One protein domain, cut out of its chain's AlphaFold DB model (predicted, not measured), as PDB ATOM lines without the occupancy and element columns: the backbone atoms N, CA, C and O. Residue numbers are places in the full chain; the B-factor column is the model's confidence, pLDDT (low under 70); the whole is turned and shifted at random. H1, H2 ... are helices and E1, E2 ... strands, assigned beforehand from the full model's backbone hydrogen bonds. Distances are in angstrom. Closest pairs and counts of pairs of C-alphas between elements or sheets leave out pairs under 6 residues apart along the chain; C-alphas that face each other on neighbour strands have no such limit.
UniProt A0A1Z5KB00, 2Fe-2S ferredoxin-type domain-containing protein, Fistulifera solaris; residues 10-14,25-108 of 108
ATOM      1  N   VAL A  10     269.004 299.047 264.809       56.19
ATOM      2  CA  VAL A  10     268.815 300.504 264.930       56.19
ATOM      3  C   VAL A  10     267.339 300.875 264.826       56.19
ATOM      4  O   VAL A  10     266.692 300.546 263.840       56.19
ATOM      5  N   VAL A  11     266.803 301.605 265.812       51.66
ATOM      6  CA  VAL A  11     265.427 302.139 265.775       51.66
ATOM      7  C   VAL A  11     265.474 303.667 265.709       51.66
ATOM      8  O   VAL A  11     266.009 304.316 266.611       51.66
ATOM      9  N   ALA A  12     264.906 304.244 264.647       47.12
ATOM     10  CA  ALA A  12     264.775 305.687 264.440       47.12
ATOM     11  C   ALA A  12     263.299 306.124 264.492       47.12
ATOM     12  O   ALA A  12     262.433 305.526 263.856       47.12
ATOM     13  N   SER A  13     263.003 307.196 265.232       41.28
ATOM     14  CA  SER A  13     261.665 307.801 265.305       41.28
ATOM     15  C   SER A  13     261.506 308.900 264.241       41.28
ATOM     16  O   SER A  13     262.316 309.822 264.161       41.28
ATOM     17  N   ARG A  14     260.451 308.813 263.418       49.16
ATOM     18  CA  ARG A  14     260.234 309.649 262.219       49.16
ATOM     19  C   ARG A  14     259.862 311.107 262.532       49.16
ATOM     20  O   ARG A  14     258.868 311.357 263.211       49.16
ATOM     21  N   TRP A  25     281.255 310.378 247.576       43.66
ATOM     22  CA  TRP A  25     281.959 309.261 248.206       43.66
ATOM     23  C   TRP A  25     283.288 309.713 248.838       43.66
ATOM     24  O   TRP A  25     283.969 310.589 248.302       43.66
ATOM     25  N   HIS A  26     283.617 309.063 249.961       47.38
ATOM     26  CA  HIS A  26     284.785 309.181 250.858       47.38
ATOM     27  C   HIS A  26     284.691 310.200 252.017       47.38
ATOM     28  O   HIS A  26     284.620 311.412 251.818       47.38
ATOM     29  N   GLY A  27     284.735 309.677 253.255       54.94
ATOM     30  CA  GLY A  27     284.745 310.435 254.521       54.94
ATOM     31  C   GLY A  27     283.368 310.757 255.118       54.94
ATOM     32  O   GLY A  27     283.284 311.433 256.146       54.94
ATOM     33  N   GLY A  28     282.297 310.286 254.472       63.69
ATOM     34  CA  GLY A  28     280.918 310.656 254.771       63.69
ATOM     35  C   GLY A  28     280.630 312.148 254.523       63.69
ATOM     36  O   GLY A  28     281.539 312.977 254.408       63.69
ATOM     37  N   PRO A  29     279.354 312.538 254.415       69.62
ATOM     38  CA  PRO A  29     278.984 313.948 254.373       69.62
ATOM     39  C   PRO A  29     279.545 314.685 255.601       69.62
ATOM     40  O   PRO A  29     279.366 314.265 256.743       69.62
ATOM     41  N   LYS A  30     280.235 315.809 255.374       76.94
ATOM     42  CA  LYS A  30     280.620 316.723 256.456       76.94
ATOM     43  C   LYS A  30     279.375 317.479 256.904       76.94
ATOM     44  O   LYS A  30     278.961 318.432 256.247       76.94
ATOM     45  N   VAL A  31     278.777 317.036 258.003       86.94
ATOM     46  CA  VAL A  31     277.565 317.649 258.555       86.94
ATOM     47  C   VAL A  31     277.930 318.786 259.514       86.94
ATOM     48  O   VAL A  31     278.757 318.571 260.406       86.94
ATOM     49  N   PRO A  32     277.330 319.984 259.369       89.31
ATOM     50  CA  PRO A  32     277.540 321.094 260.294       89.31
ATOM     51  C   PRO A  32     277.236 320.726 261.751       89.31
ATOM     52  O   PRO A  32     276.373 319.895 262.039       89.31
ATOM     53  N   ASN A  33     277.936 321.361 262.695       86.75
ATOM     54  CA  ASN A  33     277.754 321.083 264.124       86.75
ATOM     55  C   ASN A  33     276.387 321.521 264.669       86.75
ATOM     56  O   ASN A  33     275.940 320.982 265.677       86.75
ATOM     57  N   ASP A  34     275.749 322.474 264.000       91.81
ATOM     58  CA  ASP A  34     274.441 323.056 264.290       91.81
ATOM     59  C   ASP A  34     273.291 322.392 263.512       91.81
ATOM     60  O   ASP A  34     272.147 322.839 263.596       91.81
ATOM     61  N   ALA A  35     273.572 321.322 262.759       92.75
ATOM     62  CA  ALA A  35     272.538 320.584 262.049       92.75
ATOM     63  C   ALA A  35     271.471 320.043 263.025       92.75
ATOM     64  O   ALA A  35     271.818 319.597 264.126       92.75
ATOM     65  N   PRO A  36     270.181 320.022 262.629       95.06
ATOM     66  CA  PRO A  36     269.122 319.431 263.439       95.06
ATOM     67  C   PRO A  36     269.461 317.995 263.836       95.06
ATOM     68  O   PRO A  36     270.003 317.242 263.023       95.06
ATOM     69  N   THR A  37     269.115 317.597 265.059       94.19
ATOM     70  CA  THR A  37     269.340 316.232 265.542       94.19
ATOM     71  C   THR A  37     268.048 315.434 265.643       94.19
ATOM     72  O   THR A  37     266.964 315.979 265.862       94.19
ATOM     73  N   ILE A  38     268.175 314.120 265.482       95.25
ATOM     74  CA  ILE A  38     267.136 313.131 265.762       95.25
ATOM     75  C   ILE A  38     267.673 312.105 266.758       95.25
ATOM     76  O   ILE A  38     268.869 311.806 266.778       95.25
ATOM     77  N   THR A  39     266.787 311.539 267.572       95.50
ATOM     78  CA  THR A  39     267.159 310.448 268.476       95.50
ATOM     79  C   THR A  39     267.219 309.133 267.706       95.50
ATOM     80  O   THR A  39     266.243 308.731 267.066       95.50
ATOM     81  N   VAL A  40     268.357 308.453 267.810       95.00
ATOM     82  CA  VAL A  40     268.591 307.113 267.266       95.00
ATOM     83  C   VAL A  40     268.931 306.177 268.419       95.00
ATOM     84  O   VAL A  40     269.736 306.520 269.283       95.00
ATOM     85  N   THR A  41     268.310 304.999 268.447       95.56
ATOM     86  CA  THR A  41     268.598 303.968 269.453       95.56
ATOM     87  C   THR A  41     269.429 302.856 268.833       95.56
ATOM     88  O   THR A  41     268.963 302.202 267.900       95.56
ATOM     89  N   PHE A  42     270.618 302.611 269.380       94.56
ATOM     90  CA  PHE A  42     271.460 301.467 269.038       94.56
ATOM     91  C   PHE A  42     271.204 300.324 270.023       94.56
ATOM     92  O   PHE A  42     271.332 300.506 271.237       94.56
ATOM     93  N   LEU A  43     270.840 299.148 269.508       94.31
ATOM     94  CA  LEU A  43     270.801 297.903 270.273       94.31
ATOM     95  C   LEU A  43     272.162 297.209 270.183       94.31
ATOM     96  O   LEU A  43     272.571 296.791 269.101       94.31
ATOM     97  N   GLN A  44     272.833 297.068 271.320       89.56
ATOM     98  CA  GLN A  44     274.148 296.440 271.420       89.56
ATOM     99  C   GLN A  44     274.045 294.903 271.525       89.56
ATOM    100  O   GLN A  44     272.975 294.378 271.861       89.56
ATOM    101  N   PRO A  45     275.138 294.152 271.277       86.44
ATOM    102  CA  PRO A  45     275.145 292.684 271.358       86.44
ATOM    103  C   PRO A  45     274.767 292.121 272.736       86.44
ATOM    104  O   PRO A  45     274.211 291.028 272.842       86.44
ATOM    105  N   ASP A  46     275.020 292.883 273.798       89.81
ATOM    106  CA  ASP A  46     274.624 292.569 275.176       89.81
ATOM    107  C   ASP A  46     273.133 292.852 275.466       89.81
ATOM    108  O   ASP A  46     272.675 292.704 276.599       89.81
ATOM    109  N   LYS A  47     272.361 293.221 274.432       89.88
ATOM    110  CA  LYS A  47     270.942 293.611 274.465       89.88
ATOM    111  C   LYS A  47     270.664 294.931 275.181       89.88
ATOM    112  O   LYS A  47     269.495 295.274 275.383       89.88
ATOM    113  N   THR A  48     271.693 295.693 275.541       93.12
ATOM    114  CA  THR A  48     271.508 297.045 276.061       93.12
ATOM    115  C   THR A  48     271.139 298.005 274.937       93.12
ATOM    116  O   THR A  48     271.430 297.784 273.759       93.12
ATOM    117  N   ARG A  49     270.446 299.080 275.306       94.25
ATOM    118  CA  ARG A  49     270.029 300.134 274.383       94.25
ATOM    119  C   ARG A  49     270.764 301.407 274.741       94.25
ATOM    120  O   ARG A  49     270.746 301.812 275.902       94.25
ATOM    121  N   LYS A  50     271.365 302.042 273.743       94.62
ATOM    122  CA  LYS A  50     271.992 303.351 273.891       94.62
ATOM    123  C   LYS A  50     271.315 304.329 272.943       94.62
ATOM    124  O   LYS A  50     271.340 304.154 271.726       94.62
ATOM    125  N   GLU A  51     270.665 305.327 273.526       96.38
ATOM    126  CA  GLU A  51     270.059 306.429 272.789       96.38
ATOM    127  C   GLU A  51     271.096 307.519 272.556       96.38
ATOM    128  O   GLU A  51     271.814 307.920 273.474       96.38
ATOM    129  N   VAL A  52     271.178 307.995 271.320       95.31
ATOM    130  CA  VAL A  52     272.138 309.019 270.916       95.31
ATOM    131  C   VAL A  52     271.475 310.062 270.028       95.31
ATOM    132  O   VAL A  52     270.455 309.809 269.384       95.31
ATOM    133  N   GLN A  53     272.075 311.250 269.980       95.25
ATOM    134  CA  GLN A  53     271.664 312.314 269.069       95.25
ATOM    135  C   GLN A  53     272.429 312.171 267.752       95.25
ATOM    136  O   GLN A  53     273.639 312.410 267.712       95.25
ATOM    137  N   ALA A  54     271.732 311.792 266.681       94.50
ATOM    138  CA  ALA A  54     272.256 311.737 265.318       94.50
ATOM    139  C   ALA A  54     271.961 313.051 264.598       94.50
ATOM    140  O   ALA A  54     270.855 313.579 264.719       94.50
ATOM    141  N   ARG A  55     272.922 313.593 263.849       95.12
ATOM    142  CA  ARG A  55     272.677 314.806 263.058       95.12
ATOM    143  C   ARG A  55     272.008 314.433 261.742       95.12
ATOM    144  O   ARG A  55     272.399 313.470 261.089       95.12
ATOM    145  N   VAL A  56     271.007 315.199 261.323       93.19
ATOM    146  CA  VAL A  56     270.355 314.978 260.030       93.19
ATOM    147  C   VAL A  56     271.383 315.166 258.911       93.19
ATOM    148  O   VAL A  56     272.020 316.213 258.813       93.19
ATOM    149  N   GLY A  57     271.526 314.139 258.070       90.12
ATOM    150  CA  GLY A  57     272.514 314.079 256.992       90.12
ATOM    151  C   GLY A  57     273.833 313.401 257.371       90.12
ATOM    152  O   GLY A  57     274.674 313.252 256.496       90.12
ATOM    153  N   GLU A  58     274.030 313.001 258.633       90.81
ATOM    154  CA  GLU A  58     275.211 312.251 259.101       90.81
ATOM    155  C   GLU A  58     274.999 310.758 258.831       90.81
ATOM    156  O   GLU A  58     273.865 310.274 258.885       90.81
ATOM    157  N   SER A  59     276.068 310.014 258.536       92.44
ATOM    158  CA  SER A  59     275.948 308.559 258.409       92.44
ATOM    159  C   SER A  59     275.807 307.901 259.785       92.44
ATOM    160  O   SER A  59     276.344 308.385 260.783       92.44
ATOM    161  N   LEU A  60     275.134 306.745 259.853       93.56
ATOM    162  CA  LEU A  60     275.015 305.995 261.111       93.56
ATOM    163  C   LEU A  60     276.382 305.569 261.668       93.56
ATOM    164  O   LEU A  60     276.532 305.501 262.884       93.56
ATOM    165  N   LEU A  61     277.381 305.353 260.803       93.56
ATOM    166  CA  LEU A  61     278.760 305.078 261.210       93.56
ATOM    167  C   LEU A  61     279.389 306.272 261.941       93.56
ATOM    168  O   LEU A  61     279.903 306.118 263.045       93.56
ATOM    169  N   GLN A  62     279.287 307.474 261.369       92.62
ATOM    170  CA  GLN A  62     279.785 308.699 262.002       92.62
ATOM    171  C   GLN A  62     279.068 308.969 263.331       92.62
ATOM    172  O   GLN A  62     279.713 309.268 264.339       92.62
ATOM    173  N   THR A  63     277.738 308.805 263.365       94.12
ATOM    174  CA  THR A  63     276.963 308.911 264.605       94.12
ATOM    175  C   THR A  63     277.436 307.891 265.643       94.12
ATOM    176  O   THR A  63     277.595 308.255 266.808       94.12
ATOM    177  N   ALA A  64     277.667 306.636 265.254       94.12
ATOM    178  CA  ALA A  64     278.133 305.587 266.155       94.12
ATOM    179  C   ALA A  64     279.494 305.941 266.772       94.12
ATOM    180  O   ALA A  64     279.609 306.004 267.996       94.12
ATOM    181  N   HIS A  65     280.484 306.283 265.943       92.81
ATOM    182  CA  HIS A  65     281.826 306.666 266.393       92.81
ATOM    183  C   HIS A  65     281.808 307.887 267.315       92.81
ATOM    184  O   HIS A  65     282.402 307.860 268.390       92.81
ATOM    185  N   ARG A  66     281.063 308.940 266.954       93.88
ATOM    186  CA  ARG A  66     280.958 310.171 267.757       93.88
ATOM    187  C   ARG A  66     280.326 309.945 269.130       93.88
ATOM    188  O   ARG A  66     280.577 310.724 270.044       93.88
ATOM    189  N   ASN A  67     279.474 308.931 269.263       94.00
ATOM    190  CA  ASN A  67     278.777 308.624 270.509       94.00
ATOM    191  C   ASN A  67     279.335 307.374 271.205       94.00
ATOM    192  O   ASN A  67     278.653 306.830 272.074       94.00
ATOM    193  N   GLU A  68     280.541 306.919 270.847       92.88
ATOM    194  CA  GLU A  68     281.197 305.755 271.464       92.88
ATOM    195  C   GLU A  68     280.291 304.511 271.437       92.88
ATOM    196  O   GLU A  68     280.052 303.850 272.453       92.88
ATOM    197  N   ILE A  69     279.664 304.262 270.289       93.88
ATOM    198  CA  ILE A  69     279.020 302.987 269.981       93.88
ATOM    199  C   ILE A  69     280.074 302.102 269.326       93.88
ATOM    200  O   ILE A  69     280.757 302.546 268.404       93.88
ATOM    201  N   ASP A  70     280.176 300.858 269.789       91.38
ATOM    202  CA  ASP A  70     281.091 299.863 269.234       91.38
ATOM    203  C   ASP A  70     280.591 299.378 267.863       91.38
ATOM    204  O   ASP A  70     279.876 298.383 267.734       91.38
ATOM    205  N   LEU A  71     280.892 300.172 266.836       91.69
ATOM    206  CA  LEU A  71     280.645 299.872 265.433       91.69
ATOM    207  C   LEU A  71     281.963 300.049 264.685       91.69
ATOM    208  O   LEU A  71     282.451 301.168 264.550       91.69
ATOM    209  N   GLU A  72     282.536 298.944 264.215       91.56
ATOM    210  CA  GLU A  72     283.916 298.898 263.730       91.56
ATOM    211  C   GLU A  72     284.146 299.832 262.532       91.56
ATOM    212  O   GLU A  72     284.870 300.818 262.646       91.56
ATOM    213  N   GLY A  73     283.508 299.557 261.390       90.56
ATOM    214  CA  GLY A  73     283.659 300.371 260.180       90.56
ATOM    215  C   GLY A  73     285.114 300.562 259.743       90.56
ATOM    216  O   GLY A  73     285.554 301.689 259.537       90.56
ATOM    217  N   ALA A  74     285.839 299.456 259.563       92.62
ATOM    218  CA  ALA A  74     287.280 299.416 259.296       92.62
ATOM    219  C   ALA A  74     287.720 300.204 258.048       92.62
ATOM    220  O   ALA A  74     288.847 300.686 257.985       92.62
ATOM    221  N   CYS A  75     286.838 300.341 257.055       91.25
ATOM    222  CA  CYS A  75     287.104 301.126 255.849       91.25
ATOM    223  C   CYS A  75     286.698 302.607 255.963       91.25
ATOM    224  O   CYS A  75     286.719 303.319 254.968       91.25
ATOM    225  N   GLU A  76     286.257 303.068 257.137       90.50
ATOM    226  CA  GLU A  76     285.822 304.456 257.371       90.50
ATOM    227  C   GLU A  76     284.644 304.902 256.475       90.50
ATOM    228  O   GLU A  76     284.478 306.078 256.148       90.50
ATOM    229  N   GLY A  77     283.791 303.954 256.070       87.94
ATOM    230  CA  GLY A  77     282.596 304.235 255.270       87.94
ATOM    231  C   GLY A  77     282.875 304.483 253.785       87.94
ATOM    232  O   GLY A  77     282.120 305.204 253.136       87.94
ATOM    233  N   VAL A  78     283.947 303.901 253.238       89.12
ATOM    234  CA  VAL A  78     284.262 303.948 251.794       89.12
ATOM    235  C   VAL A  78     283.758 302.727 251.011       89.12
ATOM    236  O   VAL A  78     284.201 302.521 249.889       89.12
ATOM    237  N   CYS A  79     282.856 301.928 251.595       88.88
ATOM    238  CA  CYS A  79     282.305 300.698 251.000       88.88
ATOM    239  C   CYS A  79     283.378 299.686 250.553       88.88
ATOM    240  O   CYS A  79     283.268 299.057 249.512       88.88
ATOM    241  N   ALA A  80     284.437 299.528 251.355       90.44
ATOM    242  CA  ALA A  80     285.498 298.539 251.124       90.44
ATOM    243  C   ALA A  80     285.574 297.465 252.229       90.44
ATOM    244  O   ALA A  80     286.545 296.721 252.327       90.44
ATOM    245  N   CYS A  81     284.574 297.408 253.115       89.94
ATOM    246  CA  CYS A  81     284.408 296.367 254.133       89.94
ATOM    247  C   CYS A  81     282.923 296.223 254.507       89.94
ATOM    248  O   CYS A  81     282.142 297.131 254.237       89.94
ATOM    249  N   SER A  82     282.565 295.175 255.254       88.94
ATOM    250  CA  SER A  82     281.201 294.939 255.765       88.94
ATOM    251  C   SER A  82     281.072 295.019 257.294       88.94
ATOM    252  O   SER A  82     280.069 294.598 257.882       88.94
ATOM    253  N   THR A  83     282.078 295.588 257.967       90.81
ATOM    254  CA  THR A  83     282.136 295.664 259.439       90.81
ATOM    255  C   THR A  83     281.278 296.783 260.042       90.81
ATOM    256  O   THR A  83     281.153 296.882 261.259       90.81
ATOM    257  N   CYS A  84     280.634 297.613 259.211       90.88
ATOM    258  CA  CYS A  84     279.667 298.635 259.633       90.88
ATOM    259  C   CYS A  84     278.197 298.231 259.441       90.88
ATOM    260  O   CYS A  84     277.312 299.063 259.620       90.88
ATOM    261  N   HIS A  85     277.917 296.990 259.041       89.44
ATOM    262  CA  HIS A  85     276.552 296.557 258.760       89.44
ATOM    263  C   HIS A  85     275.645 296.598 260.001       89.44
ATOM    264  O   HIS A  85     276.016 296.151 261.090       89.44
ATOM    265  N   LEU A  86     274.407 297.048 259.796       90.12
ATOM    266  CA  LEU A  86     273.376 297.196 260.817       90.12
ATOM    267  C   LEU A  86     272.122 296.420 260.416       90.12
ATOM    268  O   LEU A  86     271.789 296.319 259.242       90.12
ATOM    269  N   ILE A  87     271.402 295.908 261.406       90.88
ATOM    270  CA  ILE A  87     270.031 295.432 261.227       90.88
ATOM    271  C   ILE A  87     269.098 296.589 261.578       90.88
ATOM    272  O   ILE A  87     269.373 297.389 262.472       90.88
ATOM    273  N   MET A  88     267.969 296.698 260.896       90.06
ATOM    274  CA  MET A  88     266.958 297.699 261.219       90.06
ATOM    275  C   MET A  88     265.552 297.104 261.106       90.06
ATOM    276  O   MET A  88     265.370 296.091 260.431       90.06
ATOM    277  N   PRO A  89     264.557 297.686 261.795       91.75
ATOM    278  CA  PRO A  89     263.156 297.357 261.597       91.75
ATOM    279  C   PRO A  89     262.761 297.438 260.123       91.75
ATOM    280  O   PRO A  89     263.154 298.371 259.423       91.75
ATOM    281  N   GLN A  90     261.946 296.478 259.687       90.38
ATOM    282  CA  GLN A  90     261.465 296.373 258.310       90.38
ATOM    283  C   GLN A  90     260.857 297.695 257.815       90.38
ATOM    284  O   GLN A  90     261.196 298.173 256.744       90.38
ATOM    285  N   ASP A  91     260.038 298.354 258.635       92.56
ATOM    286  CA  ASP A  91     259.364 299.597 258.258       92.56
ATOM    287  C   ASP A  91     260.330 300.767 257.999       92.56
ATOM    288  O   ASP A  91     259.993 301.696 257.260       92.56
ATOM    289  N   LEU A  92     261.512 300.751 258.625       90.31
ATOM    290  CA  LEU A  92     262.582 301.711 258.365       90.31
ATOM    291  C   LEU A  92     263.400 301.319 257.138       90.31
ATOM    292  O   LEU A  92     263.723 302.201 256.348       90.31
ATOM    293  N   TYR A  93     263.682 300.028 256.967       90.12
ATOM    294  CA  TYR A  93     264.378 299.511 255.792       90.12
ATOM    295  C   TYR A  93     263.609 299.818 254.501       90.12
ATOM    296  O   TYR A  93     264.164 300.406 253.583       90.12
ATOM    297  N   ASP A  94     262.300 299.554 254.487       91.88
ATOM    298  CA  ASP A  94     261.424 299.695 253.316       91.88
ATOM    299  C   ASP A  94     261.307 301.140 252.782       91.88
ATOM    300  O   ASP A  94     260.702 301.375 251.735       91.88
ATOM    301  N   VAL A  95     261.809 302.143 253.515       92.50
ATOM    302  CA  VAL A  95     261.799 303.550 253.073       92.50
ATOM    303  C   VAL A  95     263.172 304.083 252.677       92.50
ATOM    304  O   VAL A  95     263.267 305.253 252.289       92.50
ATOM    305  N   LEU A  96     264.217 303.266 252.807       88.31
ATOM    306  CA  LEU A  96     265.539 303.565 252.277       88.31
ATOM    307  C   LEU A  96     265.581 303.254 250.773       88.31
ATOM    308  O   LEU A  96     264.776 302.461 250.286       88.31
ATOM    309  N   PRO A  97     266.480 303.901 250.015       89.25
ATOM    310  CA  PRO A  97     266.833 303.429 248.683       89.25
ATOM    311  C   PRO A  97     267.376 301.998 248.752       89.25
ATOM    312  O   PRO A  97     267.992 301.635 249.756       89.25
ATOM    313  N   ASP A  98     267.189 301.234 247.678       88.56
ATOM    314  CA  ASP A  98     267.864 299.946 247.518       88.56
ATOM    315  C   ASP A  98     269.392 300.134 247.625       88.56
ATOM    316  O   ASP A  98     269.904 301.192 247.220       88.56
ATOM    317  N   PRO A  99     270.120 299.151 248.191       86.94
ATOM    318  CA  PRO A  99     271.576 299.203 248.246       86.94
ATOM    319  C   PRO A  99     272.163 299.301 246.831       86.94
ATOM    320  O   PRO A  99     271.580 298.840 245.852       86.94
ATOM    321  N   SER A 100     273.320 299.950 246.704       87.75
ATOM    322  CA  SER A 100     274.052 299.952 245.431       87.75
ATOM    323  C   SER A 100     274.662 298.579 245.147       87.75
ATOM    324  O   SER A 100     274.975 297.866 246.093       87.75
ATOM    325  N   GLU A 101     274.948 298.262 243.882       87.62
ATOM    326  CA  GLU A 101     275.662 297.027 243.492       87.62
ATOM    327  C   GLU A 101     276.962 296.835 244.305       87.62
ATOM    328  O   GLU A 101     277.155 295.789 244.911       87.62
ATOM    329  N   ASP A 102     277.781 297.888 244.454       85.31
ATOM    330  CA  ASP A 102     279.004 297.862 245.280       85.31
ATOM    331  C   ASP A 102     278.735 297.550 246.769       85.31
ATOM    332  O   ASP A 102     279.597 297.029 247.474       85.31
ATOM    333  N   GLU A 103     277.557 297.924 247.277       85.81
ATOM    334  CA  GLU A 103     277.167 297.648 248.660       85.81
ATOM    335  C   GLU A 103     276.682 296.202 248.785       85.81
ATOM    336  O   GLU A 103     277.111 295.510 249.703       85.81
ATOM    337  N   GLU A 104     275.865 295.723 247.842       86.00
ATOM    338  CA  GLU A 104     275.423 294.326 247.769       86.00
ATOM    339  C   GLU A 104     276.610 293.354 247.676       86.00
ATOM    340  O   GLU A 104     276.675 292.415 248.469       86.00
ATOM    341  N   ASP A 105     277.593 293.637 246.814       83.06
ATOM    342  CA  ASP A 105     278.807 292.823 246.635       83.06
ATOM    343  C   ASP A 105     279.635 292.698 247.925       83.06
ATOM    344  O   ASP A 105     280.303 291.691 248.169       83.06
ATOM    345  N   MET A 106     279.604 293.723 248.781       80.06
ATOM    346  CA  MET A 106     280.299 293.707 250.069       80.06
ATOM    347  C   MET A 106     279.480 293.044 251.182       80.06
ATOM    348  O   MET A 106     280.043 292.702 252.225       80.06
ATOM    349  N   LEU A 107     278.163 292.909 251.011       69.06
ATOM    350  CA  LEU A 107     277.242 292.375 252.015       69.06
ATOM    351  C   LEU A 107     277.146 290.842 252.028       69.06
ATOM    352  O   LEU A 107     276.540 290.311 252.970       69.06
ATOM    353  N   GLU A 108     277.753 290.163 251.051       57.72
ATOM    354  CA  GLU A 108     277.875 288.696 250.978       57.72
ATOM    355  C   GLU A 108     278.759 288.065 252.077       57.72
ATOM    356  O   GLU A 108     279.747 288.686 252.546       57.72
TER     357      GLU A 108
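What this domain is: This is residues 10 to 14 and 25 to 108 of the 108 residues of the protein "2Fe-2S ferredoxin-type domain-containing protein" of Fistulifera solaris (UniProt A0A1Z5KB00). With little regular structure, the domain is a small sheet with H1 across one face; the long link 67 to 89 leads to H2 near edge strand E1, and H3 lies far from the sheet. The 89 printed residues hold E1, E2, E3, H1, H2, H3; sheet order is E1 E2 E3, antiparallel; class mixed, with 35 residues in named elements. It is compact, radius of gyration of the C-alphas 13.1 A, spans 31 by 30 by 25 A.

Where its parts are: E1 is residues 10 to 12, from C-alpha 10 at (268.815, 300.504, 264.930). E2 is 37 to 43, 19.0 A; E3 49 to 55, 18.7 A; H1 60 to 66, 9.8 A; H2 90 to 93; H3 101 to 107, 9.8 A, ending at (277.242, 292.375, 252.015).

How they stand to each other: N 11 and O 41 of E1 and E2 are 3.1 A apart; N 38 and O 54 of the hairpin E2 and E3, 2.8 A. H1 is on the sheet, height 8.0 A; its closest C-alphas to E3 are Thr 63 and Ala 54, 5.5 A. H3 is apart from H1. Every O i to N i+4 pair is within hydrogen-bond range in H1, 2 of 3 in H3; H2 is too short for one.

The domain as a whole: Residues 15 to 24 are cut out, a 25.9 A gap between C-alphas 14 and 25. Residues 10 to 14, 25 to 29 and 107 to 108 have pLDDT under 70.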